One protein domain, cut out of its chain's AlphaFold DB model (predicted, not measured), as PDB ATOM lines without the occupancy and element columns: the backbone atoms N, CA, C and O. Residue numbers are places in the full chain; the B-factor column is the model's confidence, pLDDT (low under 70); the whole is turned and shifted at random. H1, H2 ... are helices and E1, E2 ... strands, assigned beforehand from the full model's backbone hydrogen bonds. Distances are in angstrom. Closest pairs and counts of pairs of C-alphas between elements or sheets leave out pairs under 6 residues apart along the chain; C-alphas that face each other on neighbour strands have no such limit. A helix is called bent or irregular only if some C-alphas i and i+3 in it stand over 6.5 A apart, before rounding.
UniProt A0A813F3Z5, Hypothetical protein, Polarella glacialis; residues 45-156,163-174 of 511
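AT A GLANCE: This is residues 45 to 156 and 163 to 174 of the 511 residues of the protein "Hypothetical protein" of Polarella glacialis (UniProt A0A813F3Z5). What does the domain look like? A strongly twisted sheet of three strands makes the core, with the helical hairpin H3 and H4 covering one face and H2 on the other: three layers, helices on both faces of a sheet. H1 lies beside the E3 edge and the short H5 beside the E2 edge. What is it built of? The printed part has 124 residues with five named helices and three named strands in the order H1 E1 E2 H2 E3 H3 H4 H5, a mixed class of helices and strands. The sheet runs E2, E1, E3, all antiparallel. How large is it? It is compact, with a radius of gyration of the C-alphas of 13.7 A, and only just elongated, with spans of 45 by 30 by 29 A.

HOW THE PARTS SIT: How do the strands pair? Inner strand E1, residues 64 to 70, is antiparallel to E2, residues 76 to 82, its hairpin partner, with N 67 and O 79 within hydrogen-bond range at 2.9 A. On its other side E1 is antiparallel to E3, residues 114 to 121, with N 66 and O 119 within that range at 2.9 A; E3 bends by 56 degrees at residue 117. Which helices are on the faces? H3, residues 124 to 136, runs along the strands over E2 and E1 at a height over the sheet of 7.9 A, and the closest C-alphas of H3 and E2, Gly 79 and Ala 131, are 5.3 A apart. H4, residues 139 to 149, on the same face, touches H3 at a steep tilt of 36 degrees, only just past shallow, opposite ways, the closest C-alphas being Thr 134 and Arg 143 at 5.1 A. H2, residues 83 to 94, on the opposite face, is irregular, with C-alphas 84 and 87 7.3 A apart, and E2, H2, E3 form a split strand-helix-strand unit, two strands running the same way with E1 between them, its crossover right-handed. What stands at the sheet's level? H1, residues 45 to 57, does, with the C-alphas of Ala 52 and Leu 115 of E3 closest at 5.6 A. H5, residues 168 to 171, does too, with the C-alphas of Ala 78 of E2 and Gly 171 closest at 4.8 A. How regular are the helix backbones? Every O i to N i+4 pair is within hydrogen-bond range in H3 and H4, against 8 of 9 in H1 and 6 of 8 in H2; H5 is too short for such a pair.

IN THESE COORDINATES: Where are the ends? H1 begins at C-alpha 45, (148.239, 180.902, 216.403), and H5 ends at C-alpha 171, (149.785, 199.262, 200.443). How long are the elements? From first to last C-alpha E3 measures 20.7 A, E1 19.3 A, E2 19.2 A, H1 19.1 A, H3 18.5 A, H2 18.2 A and H4 15.5 A.

THE WHOLE: Is the printed part unbroken? Residues 157 to 162 are not printed, and C-alphas 156 and 163 are 15.8 A apart across the cut. Which link is long? H2 to E3, residues 95 to 113. Where is confidence low? The pLDDT is under 70 at residues 45 to 48, 153, 156 and 163 to 164.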
ATOM      1  N   LEU A  45     149.260 180.232 217.215       59.31
ATOM      2  CA  LEU A  45     148.239 180.902 216.403       59.31
ATOM      3  C   LEU A  45     147.029 181.355 217.237       59.31
ATOM      4  O   LEU A  45     146.453 182.401 216.946       59.31
ATOM      5  N   ILE A  46     146.657 180.604 218.282       67.06
ATOM      6  CA  ILE A  46     145.582 180.993 219.207       67.06
ATOM      7  C   ILE A  46     145.969 182.241 220.011       67.06
ATOM      8  O   ILE A  46     145.141 183.140 220.149       67.06
ATOM      9  N   ALA A  47     147.202 182.314 220.522       66.44
ATOM     10  CA  ALA A  47     147.667 183.470 221.287       66.44
ATOM     11  C   ALA A  47     147.651 184.747 220.433       66.44
ATOM     12  O   ALA A  47     147.031 185.740 220.813       66.44
ATOM     13  N   ALA A  48     148.217 184.689 219.228       66.06
ATOM     14  CA  ALA A  48     148.249 185.842 218.337       66.06
ATOM     15  C   ALA A  48     146.847 186.241 217.821       66.06
ATOM     16  O   ALA A  48     146.563 187.425 217.626       66.06
ATOM     17  N   ALA A  49     145.929 185.281 217.640       70.25
ATOM     18  CA  ALA A  49     144.528 185.579 217.336       70.25
ATOM     19  C   ALA A  49     143.818 186.301 218.498       70.25
ATOM     20  O   ALA A  49     143.020 187.210 218.262       70.25
ATOM     21  N   ALA A  50     144.126 185.939 219.749       72.31
ATOM     22  CA  ALA A  50     143.583 186.615 220.924       72.31
ATOM     23  C   ALA A  50     144.074 188.070 221.027       72.31
ATOM     24  O   ALA A  50     143.258 188.964 221.257       72.31
ATOM     25  N   THR A  51     145.364 188.326 220.779       73.00
ATOM     26  CA  THR A  51     145.935 189.686 220.754       73.00
ATOM     27  C   THR A  51     145.270 190.560 219.689       73.00
ATOM     28  O   THR A  51     144.836 191.674 219.982       73.00
ATOM     29  N   ALA A  52     145.101 190.037 218.469       70.75
ATOM     30  CA  ALA A  52     144.421 190.759 217.391       70.75
ATOM     31  C   ALA A  52     142.953 191.079 217.740       70.75
ATOM     32  O   ALA A  52     142.465 192.178 217.462       70.75
ATOM     33  N   SER A  53     142.256 190.144 218.397       74.56
ATOM     34  CA  SER A  53     140.881 190.358 218.858       74.56
ATOM     35  C   SER A  53     140.785 191.425 219.951       74.56
ATOM     36  O   SER A  53     139.804 192.167 219.965       74.56
ATOM     37  N   ALA A  54     141.766 191.512 220.854       79.88
ATOM     38  CA  ALA A  54     141.792 192.526 221.908       79.88
ATOM     39  C   ALA A  54     141.949 193.936 221.317       79.88
ATOM     40  O   ALA A  54     141.130 194.809 221.609       79.88
ATOM     41  N   LYS A  55     142.901 194.128 220.392       81.69
ATOM     42  CA  LYS A  55     143.125 195.415 219.706       81.69
ATOM     43  C   LYS A  55     141.884 195.911 218.955       81.69
ATOM     44  O   LYS A  55     141.592 197.101 218.963       81.69
ATOM     45  N   CYS A  56     141.091 195.007 218.373       77.94
ATOM     46  CA  CYS A  56     139.850 195.392 217.693       77.94
ATOM     47  C   CYS A  56     138.794 196.010 218.632       77.94
ATOM     48  O   CYS A  56     137.946 196.769 218.173       77.94
ATOM     49  N   SER A  57     138.828 195.701 219.933       80.44
ATOM     50  CA  SER A  57     137.876 196.258 220.908       80.44
ATOM     51  C   SER A  57     138.210 197.686 221.360       80.44
ATOM     52  O   SER A  57     137.353 198.360 221.925       80.44
ATOM     53  N   GLU A  58     139.429 198.155 221.077       87.00
ATOM     54  CA  GLU A  58     139.926 199.488 221.444       87.00
ATOM     55  C   GLU A  58     139.712 200.530 220.335       87.00
ATOM     56  O   GLU A  58     139.980 201.716 220.522       87.00
ATOM     57  N   ILE A  59     139.217 200.095 219.173       83.62
ATOM     58  CA  ILE A  59     138.977 200.949 218.012       83.62
ATOM     59  C   ILE A  59     137.899 201.996 218.364       83.62
ATOM     60  O   ILE A  59     136.776 201.620 218.712       83.62
ATOM     61  N   PRO A  60     138.186 203.310 218.262       87.38
ATOM     62  CA  PRO A  60     137.206 204.343 218.586       87.38
ATOM     63  C   PRO A  60     135.975 204.248 217.673       87.38
ATOM     64  O   PRO A  60     136.094 203.955 216.488       87.38
ATOM     65  N   GLU A  61     134.772 204.520 218.188       85.19
ATOM     66  CA  GLU A  61     133.524 204.333 217.419       85.19
ATOM     67  C   GLU A  61     133.391 205.277 216.206       85.19
ATOM     68  O   GLU A  61     132.641 204.999 215.266       85.19
ATOM     69  N   SER A  62     134.115 206.398 216.210       85.50
ATOM     70  CA  SER A  62     134.081 207.418 215.163       85.50
ATOM     71  C   SER A  62     135.481 207.871 214.773       85.50
ATOM     72  O   SER A  62     136.364 207.934 215.623       85.50
ATOM     73  N   GLY A  63     135.647 208.242 213.506       94.50
ATOM     74  CA  GLY A  63     136.898 208.768 212.963       94.50
ATOM     75  C   GLY A  63     137.454 207.911 211.832       94.50
ATOM     76  O   GLY A  63     136.793 207.003 211.308       94.50
ATOM     77  N   TRP A  64     138.678 208.238 211.455       95.81
ATOM     78  CA  TRP A  64     139.487 207.538 210.472       95.81
ATOM     79  C   TRP A  64     140.630 206.820 211.167       95.81
ATOM     80  O   TRP A  64     141.118 207.271 212.196       95.81
ATOM     81  N   VAL A  65     141.060 205.700 210.607       96.25
ATOM     82  CA  VAL A  65     142.208 204.948 211.104       96.25
ATOM     83  C   VAL A  65     143.191 204.724 209.968       96.25
ATOM     84  O   VAL A  65     142.791 204.324 208.873       96.25
ATOM     85  N   ALA A  66     144.467 204.981 210.236       96.19
ATOM     86  CA  ALA A  66     145.556 204.351 209.506       96.19
ATOM     87  C   ALA A  66     145.799 202.993 210.164       96.19
ATOM     88  O   ALA A  66     145.910 202.925 211.388       96.19
ATOM     89  N   TYR A  67     145.838 201.917 209.391       96.88
ATOM     90  CA  TYR A  67     145.982 200.565 209.926       96.88
ATOM     91  C   TYR A  67     147.109 199.811 209.230       96.88
ATOM     92  O   TYR A  67     147.443 200.092 208.077       96.88
ATOM     93  N   LEU A  68     147.641 198.805 209.922       97.00
ATOM     94  CA  LEU A  68     148.549 197.812 209.362       97.00
ATOM     95  C   LEU A  68     147.974 196.419 209.610       97.00
ATOM     96  O   LEU A  68     147.759 196.018 210.754       97.00
ATOM     97  N   LEU A  69     147.727 195.675 208.535       97.00
ATOM     98  CA  LEU A  69     147.416 194.251 208.606       97.00
ATOM     99  C   LEU A  69     148.677 193.425 208.373       97.00
ATOM    100  O   LEU A  69     149.565 193.841 207.628       97.00
ATOM    101  N   VAL A  70     148.716 192.230 208.955       95.62
ATOM    102  CA  VAL A  70     149.813 191.278 208.776       95.62
ATOM    103  C   VAL A  70     149.305 189.852 208.573       95.62
ATOM    104  O   VAL A  70     148.315 189.428 209.175       95.62
ATOM    105  N   SER A  71     149.988 189.124 207.697       94.38
ATOM    106  CA  SER A  71     149.761 187.712 207.367       94.38
ATOM    107  C   SER A  71     150.759 186.791 208.086       94.38
ATOM    108  O   SER A  71     151.743 187.281 208.638       94.38
ATOM    109  N   PRO A  72     150.564 185.458 208.095       90.19
ATOM    110  CA  PRO A  72     151.541 184.525 208.664       90.19
ATOM    111  C   PRO A  72     152.874 184.495 207.910       90.19
ATOM    112  O   PRO A  72     153.892 184.212 208.523       90.19
ATOM    113  N   THR A  73     152.874 184.827 206.616       88.00
ATOM    114  CA  THR A  73     154.064 184.904 205.745       88.00
ATOM    115  C   THR A  73     154.782 186.254 205.865       88.00
ATOM    116  O   THR A  73     155.414 186.722 204.918       88.00
ATOM    117  N   ARG A  74     154.552 186.969 206.980       89.50
ATOM    118  CA  ARG A  74     155.063 188.318 207.294       89.50
ATOM    119  C   ARG A  74     154.740 189.404 206.259       89.50
ATOM    120  O   ARG A  74     155.161 190.547 206.403       89.50
ATOM    121  N   SER A  75     153.933 189.092 205.244       92.50
ATOM    122  CA  SER A  75     153.429 190.087 204.303       92.50
ATOM    123  C   SER A  75     152.496 191.036 205.042       92.50
ATOM    124  O   SER A  75     151.709 190.605 205.896       92.50
ATOM    125  N   SER A  76     152.574 192.318 204.713       94.88
ATOM    126  CA  SER A  76     151.880 193.377 205.433       94.88
ATOM    127  C   SER A  76     151.108 194.291 204.488       94.88
ATOM    128  O   SER A  76     151.480 194.489 203.330       94.88
ATOM    129  N   LEU A  77     150.005 194.852 204.976       96.06
ATOM    130  CA  LEU A  77     149.135 195.733 204.208       96.06
ATOM    131  C   LEU A  77     148.803 196.976 205.026       96.06
ATOM    132  O   LEU A  77     148.055 196.899 205.999       96.06
ATOM    133  N   ALA A  78     149.350 198.113 204.609       96.12
ATOM    134  CA  ALA A  78     148.989 199.414 205.156       96.12
ATOM    135  C   ALA A  78     147.758 199.970 204.429       96.12
ATOM    136  O   ALA A  78     147.634 199.825 203.210       96.12
ATOM    137  N   GLY A  79     146.859 200.629 205.156       96.06
ATOM    138  CA  GLY A  79     145.687 201.245 204.546       96.06
ATOM    139  C   GLY A  79     144.978 202.251 205.439       96.06
ATOM    140  O   GLY A  79     145.409 202.543 206.555       96.06
ATOM    141  N   VAL A  80     143.880 202.794 204.911       95.75
ATOM    142  CA  VAL A  80     143.018 203.759 205.599       95.75
ATOM    143  C   VAL A  80     141.580 203.300 205.543       95.75
ATOM    144  O   VAL A  80     141.097 202.872 204.497       95.75
ATOM    145  N   ALA A  81     140.877 203.439 206.658       96.06
ATOM    146  CA  ALA A  81     139.458 203.138 206.741       96.06
ATOM    147  C   ALA A  81     138.753 204.077 207.705       96.06
ATOM    148  O   ALA A  81     139.387 204.739 208.530       96.06
ATOM    149  N   ARG A  82     137.420 204.090 207.664       95.94
ATOM    150  CA  ARG A  82     136.684 204.519 208.850       95.94
ATOM    151  C   ARG A  82     136.878 203.491 209.948       95.94
ATOM    152  O   ARG A  82     136.873 202.290 209.691       95.94
ATOM    153  N   SER A  83     136.947 203.974 211.177       96.00
ATOM    154  CA  SER A  83     137.088 203.135 212.365       96.00
ATOM    155  C   SER A  83     136.044 202.001 212.411       96.00
ATOM    156  O   SER A  83     136.370 200.832 212.591       96.00
ATOM    157  N   SER A  84     134.786 202.326 212.085       94.50
ATOM    158  CA  SER A  84     133.665 201.375 212.028       94.50
ATOM    159  C   SER A  84     133.738 200.332 210.901       94.50
ATOM    160  O   SER A  84     132.920 199.417 210.868       94.50
ATOM    161  N   GLU A  85     134.636 200.503 209.929       95.12
ATOM    162  CA  GLU A  85     134.785 199.633 208.753       95.12
ATOM    163  C   GLU A  85     135.975 198.672 208.890       95.12
ATOM    164  O   GLU A  85     136.072 197.715 208.123       95.12
ATOM    165  N   LEU A  86     136.866 198.876 209.869       94.69
ATOM    166  CA  LEU A  86     138.115 198.116 209.980       94.69
ATOM    167  C   LEU A  86     137.879 196.604 210.142       94.69
ATOM    168  O   LEU A  86     138.521 195.810 209.455       94.69
ATOM    169  N   SER A  87     136.906 196.184 210.957       94.06
ATOM    170  CA  SER A  87     136.552 194.760 211.084       94.06
ATOM    171  C   SER A  87     136.066 194.157 209.760       94.06
ATOM    172  O   SER A  87     136.494 193.067 209.397       94.06
ATOM    173  N   GLN A  88     135.253 194.893 208.991       93.44
ATOM    174  CA  GLN A  88     134.767 194.444 207.679       93.44
ATOM    175  C   GLN A  88     135.904 194.318 206.661       93.44
ATOM    176  O   GLN A  88     135.864 193.449 205.797       93.44
ATOM    177  N   ILE A  89     136.930 195.167 206.753       94.19
ATOM    178  CA  ILE A  89     138.120 195.083 205.898       94.19
ATOM    179  C   ILE A  89     138.943 193.834 206.230       94.19
ATOM    180  O   ILE A  89     139.397 193.141 205.321       94.19
ATOM    181  N   ILE A  90     139.107 193.504 207.512       94.88
ATOM    182  CA  ILE A  90     139.792 192.271 207.927       94.88
ATOM    183  C   ILE A  90     139.013 191.047 207.424       94.88
ATOM    184  O   ILE A  90     139.590 190.173 206.773       94.88
ATOM    185  N   GLU A  91     137.693 191.027 207.634       94.19
ATOM    186  CA  GLU A  91     136.796 189.991 207.110       94.19
ATOM    187  C   GLU A  91     136.880 189.898 205.576       94.19
ATOM    188  O   GLU A  91     136.952 188.798 205.026       94.19
ATOM    189  N   LEU A  92     136.948 191.026 204.858       93.56
ATOM    190  CA  LEU A  92     137.120 191.061 203.400       93.56
ATOM    191  C   LEU A  92     138.399 190.342 202.975       93.56
ATOM    192  O   LEU A  92     138.362 189.467 202.107       93.56
ATOM    193  N   HIS A  93     139.535 190.695 203.576       93.38
ATOM    194  CA  HIS A  93     140.821 190.091 203.231       93.38
ATOM    195  C   HIS A  93     140.887 188.610 203.603       93.38
ATOM    196  O   HIS A  93     141.558 187.849 202.902       93.38
ATOM    197  N   ASN A  94     140.125 188.181 204.612       94.06
ATOM    198  CA  ASN A  94     139.964 186.780 204.999       94.06
ATOM    199  C   ASN A  94     138.895 186.016 204.199       94.06
ATOM    200  O   ASN A  94     138.879 184.786 204.227       94.06
ATOM    201  N   GLY A  95     138.082 186.703 203.389       92.00
ATOM    202  CA  GLY A  95     136.991 186.089 202.626       92.00
ATOM    203  C   GLY A  95     135.804 185.672 203.502       92.00
ATOM    204  O   GLY A  95     135.194 184.636 203.254       92.00
ATOM    205  N   GLU A  96     135.512 186.450 204.543       92.00
ATOM    206  CA  GLU A  96     134.505 186.160 205.572       92.00
ATOM    207  C   GLU A  96     133.235 187.028 205.454       92.00
ATOM    208  O   GLU A  96     132.224 186.694 206.066       92.00
ATOM    209  N   LEU A  97     133.246 188.096 204.638       83.94
ATOM    210  CA  LEU A  97     132.127 189.050 204.521       83.94
ATOM    211  C   LEU A  97     130.814 188.419 204.015       83.94
ATOM    212  O   LEU A  97     129.749 188.702 204.560       83.94
ATOM    213  N   GLU A  98     130.858 187.571 202.980       84.75
ATOM    214  CA  GLU A  98     129.680 186.887 202.423       84.75
ATOM    215  C   GLU A  98     130.069 185.551 201.766       84.75
ATOM    216  O   GLU A  98     131.169 185.410 201.239       84.75
ATOM    217  N   LYS A  99     129.142 184.579 201.722       76.62
ATOM    218  CA  LYS A  99     129.382 183.210 201.207       76.62
ATOM    219  C   LYS A  99     129.849 183.110 199.744       76.62
ATOM    220  O   LYS A  99     130.274 182.030 199.354       76.62
ATOM    221  N   ASP A 100     129.791 184.195 198.977       78.31
ATOM    222  CA  ASP A 100     130.149 184.230 197.553       78.31
ATOM    223  C   ASP A 100     131.081 185.406 197.189       78.31
ATOM    224  O   ASP A 100     131.348 185.638 196.008       78.31
ATOM    225  N   GLN A 101     131.567 186.172 198.175       80.12
ATOM    226  CA  GLN A 101     132.548 187.231 197.933       80.12
ATOM    227  C   GLN A 101     133.947 186.715 198.249       80.12
ATOM    228  O   GLN A 101     134.392 186.720 199.396       80.12
ATOM    229  N   ASP A 102     134.661 186.292 197.208       77.31
ATOM    230  CA  ASP A 102     136.094 186.066 197.331       77.31
ATOM    231  C   ASP A 102     136.780 187.406 197.632       77.31
ATOM    232  O   ASP A 102     136.668 188.370 196.872       77.31
ATOM    233  N   GLY A 103     137.489 187.469 198.764       84.88
ATOM    234  CA  GLY A 103     138.385 188.586 199.067       84.88
ATOM    235  C   GLY A 103     139.431 188.811 197.961       84.88
ATOM    236  O   GLY A 103     139.626 187.936 197.113       84.88
ATOM    237  N   PRO A 104     140.151 189.948 197.965       89.25
ATOM    238  CA  PRO A 104     141.022 190.333 196.859       89.25
ATOM    239  C   PRO A 104     142.047 189.255 196.492       89.25
ATOM    240  O   PRO A 104     142.747 188.734 197.369       89.25
ATOM    241  N   ASP A 105     142.180 188.976 195.190       86.69
ATOM    242  CA  ASP A 105     143.047 187.918 194.648       86.69
ATOM    243  C   ASP A 105     144.495 188.004 195.144       86.69
ATOM    244  O   ASP A 105     145.111 186.977 195.415       86.69
ATOM    245  N   VAL A 106     145.018 189.221 195.303       85.50
ATOM    246  CA  VAL A 106     146.394 189.477 195.764       85.50
ATOM    247  C   VAL A 106     146.610 189.157 197.247       85.50
ATOM    248  O   VAL A 106     147.735 188.912 197.658       85.50
ATOM    249  N   THR A 107     145.543 189.123 198.051       90.06
ATOM    250  CA  THR A 107     145.618 188.863 199.501       90.06
ATOM    251  C   THR A 107     145.108 187.484 199.904       90.06
ATOM    252  O   THR A 107     145.385 187.031 201.014       90.06
ATOM    253  N   LYS A 108     144.374 186.786 199.026       90.12
ATOM    254  CA  LYS A 108     143.656 185.558 199.401       90.12
ATOM    255  C   LYS A 108     144.561 184.397 199.807       90.12
ATOM    256  O   LYS A 108     144.158 183.576 200.623       90.12
ATOM    257  N   PHE A 109     145.767 184.331 199.249       87.44
ATOM    258  CA  PHE A 109     146.739 183.281 199.565       87.44
ATOM    259  C   PHE A 109     147.567 183.590 200.818       87.44
ATOM    260  O   PHE A 109     148.263 182.714 201.305       87.44
ATOM    261  N   LEU A 110     147.455 184.806 201.356       90.94
ATOM    262  CA  LEU A 110     148.213 185.285 202.515       90.94
ATOM    263  C   LEU A 110     147.363 185.264 203.799       90.94
ATOM    264  O   LEU A 110     147.699 185.869 204.808       90.94
ATOM    265  N   ARG A 111     146.202 184.607 203.766       92.38
ATOM    266  CA  ARG A 111     145.299 184.505 204.917       92.38
ATOM    267  C   ARG A 111     145.874 183.565 205.995       92.38
ATOM    268  O   ARG A 111     146.570 182.614 205.648       92.38
ATOM    269  N   PRO A 112     145.493 183.732 207.275       94.00
ATOM    270  CA  PRO A 112     144.626 184.789 207.790       94.00
ATOM    271  C   PRO A 112     145.363 186.116 207.999       94.00
ATOM    272  O   PRO A 112     146.433 186.168 208.601       94.00
ATOM    273  N   TRP A 113     144.738 187.204 207.567       94.88
ATOM    274  CA  TRP A 113     145.141 188.565 207.886       94.88
ATOM    275  C   TRP A 113     144.666 188.950 209.280       94.88
ATOM    276  O   TRP A 113     143.531 188.663 209.669       94.88
ATOM    277  N   ARG A 114     145.544 189.624 210.019       95.00
ATOM    278  CA  ARG A 114     145.313 190.095 211.386       95.00
ATOM    279  C   ARG A 114     145.641 191.576 211.477       95.00
ATOM    280  O   ARG A 114     146.530 192.047 210.773       95.00
ATOM    281  N   LEU A 115     144.943 192.298 212.350       95.69
ATOM    282  CA  LEU A 115     145.297 193.676 212.673       95.69
ATOM    283  C   LEU A 115     146.575 193.682 213.513       95.69
ATOM    284  O   LEU A 115     146.571 193.165 214.629       95.69
ATOM    285  N   ALA A 116     147.650 194.248 212.969       95.00
ATOM    286  CA  ALA A 116     148.892 194.425 213.702       95.00
ATOM    287  C   ALA A 116     148.796 195.632 214.637       95.00
ATOM    288  O   ALA A 116     149.019 195.503 215.842       95.00
ATOM    289  N   ASP A 117     148.411 196.785 214.082       96.12
ATOM    290  CA  ASP A 117     148.221 198.031 214.822       96.12
ATOM    291  C   ASP A 117     147.345 199.026 214.041       96.12
ATOM    292  O   ASP A 117     147.072 198.830 212.847       96.12
ATOM    293  N   PHE A 118     146.912 200.097 214.707       96.62
ATOM    294  CA  PHE A 118     146.208 201.217 214.085       96.62
ATOM    295  C   PHE A 118     146.441 202.539 214.831       96.62
ATOM    296  O   PHE A 118     146.680 202.565 216.033       96.62
ATOM    297  N   VAL A 119     146.302 203.658 214.117       95.25
ATOM    298  CA  VAL A 119     146.315 205.011 214.690       95.25
ATOM    299  C   VAL A 119     145.061 205.749 214.243       95.25
ATOM    300  O   VAL A 119     144.756 205.803 213.048       95.25
ATOM    301  N   ALA A 120     144.319 206.292 215.208       95.06
ATOM    302  CA  ALA A 120     143.066 206.996 214.970       95.06
ATOM    303  C   ALA A 120     143.274 208.497 214.727       95.06
ATOM    304  O   ALA A 120     144.104 209.142 215.365       95.06
ATOM    305  N   PHE A 121     142.464 209.048 213.829       94.25
ATOM    306  CA  PHE A 121     142.454 210.445 213.419       94.25
ATOM    307  C   PHE A 121     141.017 210.946 213.281       94.25
ATOM    308  O   PHE A 121     140.124 210.212 212.852       94.25
ATOM    309  N   ASP A 122     140.806 212.228 213.559       94.31
ATOM    310  CA  ASP A 122     139.528 212.883 213.266       94.31
ATOM    311  C   ASP A 122     139.357 213.130 211.756       94.31
ATOM    312  O   ASP A 122     138.253 213.014 211.215       94.31
ATOM    313  N   GLU A 123     140.461 213.414 211.056       93.44
ATOM    314  CA  GLU A 123     140.484 213.778 209.637       93.44
ATOM    315  C   GLU A 123     141.040 212.649 208.744       93.44
ATOM    316  O   GLU A 123     142.066 212.042 209.074       93.44
ATOM    317  N   PRO A 124     140.412 212.370 207.582       93.50
ATOM    318  CA  PRO A 124     140.883 211.339 206.657       93.50
ATOM    319  C   PRO A 124     142.272 211.624 206.090       93.50
ATOM    320  O   PRO A 124     143.028 210.696 205.818       93.50
ATOM    321  N   GLU A 125     142.602 212.892 205.864       90.31
ATOM    322  CA  GLU A 125     143.855 213.309 205.236       90.31
ATOM    323  C   GLU A 125     145.067 212.939 206.100       90.31
ATOM    324  O   GLU A 125     146.047 212.410 205.574       90.31
ATOM    325  N   ALA A 126     144.971 213.114 207.421       91.06
ATOM    326  CA  ALA A 126     146.019 212.713 208.356       91.06
ATOM    327  C   ALA A 126     146.214 211.185 208.375       91.06
ATOM    328  O   ALA A 126     147.347 210.707 208.287       91.06
ATOM    329  N   ALA A 127     145.117 210.417 208.376       92.88
ATOM    330  CA  ALA A 127     145.173 208.959 208.281       92.88
ATOM    331  C   ALA A 127     145.803 208.485 206.958       92.88
ATOM    332  O   ALA A 127     146.642 207.586 206.963       92.88
ATOM    333  N   ARG A 128     145.455 209.114 205.823       91.12
ATOM    334  CA  ARG A 128     146.080 208.838 204.511       91.12
ATOM    335  C   ARG A 128     147.562 209.140 204.502       91.12
ATOM    336  O   ARG A 128     148.319 208.331 203.979       91.12
ATOM    337  N   CYS A 129     147.972 210.248 205.104       89.19
ATOM    338  CA  CYS A 129     149.377 210.615 205.195       89.19
ATOM    339  C   CYS A 129     150.184 209.549 205.957       89.19
ATOM    340  O   CYS A 129     151.178 209.039 205.436       89.19
ATOM    341  N   LEU A 130     149.705 209.132 207.136       92.00
ATOM    342  CA  LEU A 130     150.386 208.106 207.928       92.00
ATOM    343  C   LEU A 130     150.361 206.729 207.249       92.00
ATOM    344  O   LEU A 130     151.375 206.035 207.239       92.00
ATOM    345  N   ALA A 131     149.239 206.323 206.647       93.19
ATOM    346  CA  ALA A 131     149.159 205.055 205.922       93.19
ATOM    347  C   ALA A 131     150.069 205.034 204.686       93.19
ATOM    348  O   ALA A 131     150.705 204.017 204.411       93.19
ATOM    349  N   TRP A 132     150.171 206.153 203.964       90.50
ATOM    350  CA  TRP A 132     151.097 206.304 202.846       90.50
ATOM    351  C   TRP A 132     152.548 206.175 203.315       90.50
ATOM    352  O   TRP A 132     153.293 205.370 202.761       90.50
ATOM    353  N   GLN A 133     152.937 206.877 204.383       87.88
ATOM    354  CA  GLN A 133     154.276 206.761 204.965       87.88
ATOM    355  C   GLN A 133     154.566 205.330 205.427       87.88
ATOM    356  O   GLN A 133     155.601 204.767 205.081       87.88
ATOM    357  N   THR A 134     153.608 204.713 206.124       91.44
ATOM    358  CA  THR A 134     153.680 203.309 206.540       91.44
ATOM    359  C   THR A 134     153.893 202.410 205.326       91.44
ATOM    360  O   THR A 134     154.791 201.585 205.338       91.44
ATOM    361  N   SER A 135     153.154 202.600 204.228       90.88
ATOM    362  CA  SER A 135     153.301 201.777 203.019       90.88
ATOM    363  C   SER A 135     154.676 201.884 202.346       90.88
ATOM    364  O   SER A 135     155.055 200.991 201.588       90.88
ATOM    365  N   ARG A 136     155.446 202.944 202.622       86.75
ATOM    366  CA  ARG A 136     156.785 203.134 202.052       86.75
ATOM    367  C   ARG A 136     157.892 202.430 202.828       86.75
ATOM    368  O   ARG A 136     158.937 202.196 202.231       86.75
ATOM    369  N   ALA A 137     157.677 202.107 204.101       86.25
ATOM    370  CA  ALA A 137     158.664 201.392 204.902       86.25
ATOM    371  C   ALA A 137     158.812 199.929 204.436       86.25
ATOM    372  O   ALA A 137     157.842 199.311 203.979       86.25
ATOM    373  N   SER A 138     160.033 199.391 204.552       83.50
ATOM    374  CA  SER A 138     160.392 198.042 204.095       83.50
ATOM    375  C   SER A 138     160.164 196.972 205.147       83.50
ATOM    376  O   SER A 138     160.760 197.029 206.222       83.50
ATOM    377  N   GLY A 139     159.366 195.960 204.821       86.25
ATOM    378  CA  GLY A 139     159.120 194.844 205.713       86.25
ATOM    379  C   GLY A 139     158.148 195.194 206.835       86.25
ATOM    380  O   GLY A 139     157.873 196.351 207.160       86.25
ATOM    381  N   PHE A 140     157.605 194.154 207.460       90.12
ATOM    382  CA  PHE A 140     156.578 194.300 208.485       90.12
ATOM    383  C   PHE A 140     157.022 195.162 209.681       90.12
ATOM    384  O   PHE A 140     156.279 196.059 210.079       90.12
ATOM    385  N   ARG A 141     158.224 194.937 210.230       87.69
ATOM    386  CA  ARG A 141     158.688 195.639 211.440       87.69
ATOM    387  C   ARG A 141     158.906 197.132 211.204       87.69
ATOM    388  O   ARG A 141     158.416 197.948 211.979       87.69
ATOM    389  N   ALA A 142     159.543 197.516 210.093       85.19
ATOM    390  CA  ALA A 142     159.723 198.934 209.773       85.19
ATOM    391  C   ALA A 142     158.375 199.633 209.537       85.19
ATOM    392  O   ALA A 142     158.188 200.777 209.943       85.19
ATOM    393  N   ARG A 143     157.401 198.935 208.939       91.25
ATOM    394  CA  ARG A 143     156.029 199.439 208.782       91.25
ATOM    395  C   ARG A 143     155.319 199.596 210.119       91.25
ATOM    396  O   ARG A 143     154.675 200.616 210.350       91.25
ATOM    397  N   LEU A 144     155.453 198.626 211.016       92.12
ATOM    398  CA  LEU A 144     154.891 198.704 212.360       92.12
ATOM    399  C   LEU A 144     155.497 199.879 213.142       92.12
ATOM    400  O   LEU A 144     154.759 200.666 213.735       92.12
ATOM    401  N   ALA A 145     156.818 200.049 213.072       88.56
ATOM    402  CA  ALA A 145     157.527 201.175 213.667       88.56
ATOM    403  C   ALA A 145     157.096 202.519 213.056       88.56
ATOM    404  O   ALA A 145     156.826 203.463 213.797       88.56
ATOM    405  N   ALA A 146     156.963 202.607 211.727       88.56
ATOM    406  CA  ALA A 146     156.492 203.808 211.038       88.56
ATOM    407  C   ALA A 146     155.064 204.188 211.460       88.56
ATOM    408  O   ALA A 146     154.796 205.356 211.744       88.56
ATOM    409  N   LEU A 147     154.166 203.202 211.565       93.19
ATOM    410  CA  LEU A 147     152.793 203.413 212.016       93.19
ATOM    411  C   LEU A 147     152.753 203.906 213.472       93.19
ATOM    412  O   LEU A 147     152.088 204.898 213.763       93.19
ATOM    413  N   ARG A 148     153.504 203.257 214.375       92.69
ATOM    414  CA  ARG A 148     153.579 203.610 215.807       92.69
ATOM    415  C   ARG A 148     154.277 204.942 216.067       92.69
ATOM    416  O   ARG A 148     153.927 205.638 217.015       92.69
ATOM    417  N   GLY A 149     155.259 205.295 215.239       88.50
ATOM    418  CA  GLY A 149     156.007 206.540 215.358       88.50
ATOM    419  C   GLY A 149     155.123 207.775 215.190       88.50
ATOM    420  O   GLY A 149     155.412 208.804 215.793       88.50
ATOM    421  N   GLY A 150     154.040 207.676 214.406       79.25
ATOM    422  CA  GLY A 150     152.976 208.685 214.323       79.25
ATOM    423  C   GLY A 150     153.426 210.091 213.906       79.25
ATOM    424  O   GLY A 150     152.651 211.042 214.021       79.25
ATOM    425  N   LEU A 151     154.670 210.254 213.449       73.81
ATOM    426  CA  LEU A 151     155.216 211.539 213.043       73.81
ATOM    427  C   LEU A 151     154.626 211.905 211.688       73.81
ATOM    428  O   LEU A 151     155.109 211.453 210.652       73.81
ATOM    429  N   LEU A 152     153.580 212.732 211.709       73.44
ATOM    430  CA  LEU A 152     153.086 213.358 210.492       73.44
ATOM    431  C   LEU A 152     154.234 214.164 209.858       73.44
ATOM    432  O   LEU A 152     154.909 214.914 210.572       73.44
ATOM    433  N   PRO A 153     154.459 214.031 208.540       68.44
ATOM    434  CA  PRO A 153     155.415 214.857 207.821       68.44
ATOM    435  C   PRO A 153     155.142 216.336 208.090       68.44
ATOM    436  O   PRO A 153     153.978 216.755 208.124       68.44
ATOM    437  N   ASP A 154     156.213 217.115 208.242       75.62
ATOM    438  CA  ASP A 154     156.138 218.576 208.295       75.62
ATOM    439  C   ASP A 154     155.301 219.095 207.108       75.62
ATOM    440  O   ASP A 154     155.362 218.530 206.013       75.62
ATOM    441  N   GLU A 155     154.500 220.149 207.297       73.88
ATOM    442  CA  GLU A 155     153.514 220.626 206.302       73.88
ATOM    443  C   GLU A 155     154.150 220.900 204.927       73.88
ATOM    444  O   GLU A 155     153.516 220.749 203.880       73.88
ATOM    445  N   SER A 156     155.442 221.237 204.920       69.75
ATOM    446  CA  SER A 156     156.261 221.429 203.723       69.75
ATOM    447  C   SER A 156     156.389 220.175 202.834       69.75
ATOM    448  O   SER A 156     156.593 220.298 201.626       69.75
ATOM    449  N   SER A 163     147.484 213.379 195.723       62.03
ATOM    450  CA  SER A 163     146.648 212.590 194.803       62.03
ATOM    451  C   SER A 163     146.898 211.078 194.855       62.03
ATOM    452  O   SER A 163     146.159 210.322 194.219       62.03
ATOM    453  N   SER A 164     147.920 210.630 195.588       62.03
ATOM    454  CA  SER A 164     148.266 209.215 195.700       62.03
ATOM    455  C   SER A 164     147.338 208.520 196.700       62.03
ATOM    456  O   SER A 164     147.618 208.388 197.888       62.03
ATOM    457  N   ASP A 165     146.169 208.101 196.217       72.44
ATOM    458  CA  ASP A 165     145.311 207.187 196.969       72.44
ATOM    459  C   ASP A 165     146.117 205.911 197.267       72.44
ATOM    460  O   ASP A 165     146.749 205.356 196.359       72.44
ATOM    461  N   VAL A 166     146.137 205.465 198.528       77.88
ATOM    462  CA  VAL A 166     146.850 204.240 198.926       77.88
ATOM    463  C   VAL A 166     146.070 203.062 198.355       77.88
ATOM    464  O   VAL A 166     145.175 202.500 198.983       77.88
ATOM    465  N   SER A 167     146.379 202.725 197.105       85.81
ATOM    466  CA  SER A 167     145.835 201.551 196.437       85.81
ATOM    467  C   SER A 167     146.237 200.285 197.191       85.81
ATOM    468  O   SER A 167     147.277 200.245 197.855       85.81
ATOM    469  N   LEU A 168     145.435 199.229 197.061       83.44
ATOM    470  CA  LEU A 168     145.762 197.923 197.631       83.44
ATOM    471  C   LEU A 168     147.141 197.445 197.151       83.44
ATOM    472  O   LEU A 168     147.914 196.894 197.928       83.44
ATOM    473  N   GLU A 169     147.459 197.690 195.880       81.81
ATOM    474  CA  GLU A 169     148.726 197.318 195.262       81.81
ATOM    475  C   GLU A 169     149.924 198.061 195.866       81.81
ATOM    476  O   GLU A 169     150.974 197.453 196.043       81.81
ATOM    477  N   SER A 170     149.776 199.347 196.200       81.50
ATOM    478  CA  SER A 170     150.835 200.136 196.846       81.50
ATOM    479  C   SER A 170     150.931 199.896 198.354       81.50
ATOM    480  O   SER A 170     152.008 200.021 198.925       81.50
ATOM    481  N   GLY A 171     149.817 199.557 199.010       84.62
ATOM    482  CA  GLY A 171     149.785 199.262 200.443       84.62
ATOM    483  C   GLY A 171     150.366 197.890 200.792       84.62
ATOM    484  O   GLY A 171     150.853 197.695 201.907       84.62
ATOM    485  N   LEU A 172     150.326 196.939 199.854       89.12
ATOM    486  CA  LEU A 172     150.779 195.564 200.051       89.12
ATOM    487  C   LEU A 172     152.297 195.432 199.867       89.12
ATOM    488  O   LEU A 172     152.802 195.493 198.743       89.12
ATOM    489  N   ASP A 173     152.996 195.147 200.961       87.06
ATOM    490  CA  ASP A 173     154.361 194.617 200.946       87.06
ATOM    491  C   ASP A 173     154.292 193.112 201.146       87.06
ATOM    492  O   ASP A 173     153.876 192.606 202.191       87.06
ATOM    493  N   ALA A 174     154.591 192.401 200.073       86.25
ATOM    494  CA  ALA A 174     154.513 190.958 200.003       86.25
ATOM    495  C   ALA A 174     155.541 190.481 198.990       86.25
ATOM    496  O   ALA A 174     155.895 191.211 198.078       86.25
TER     497      ALA A 174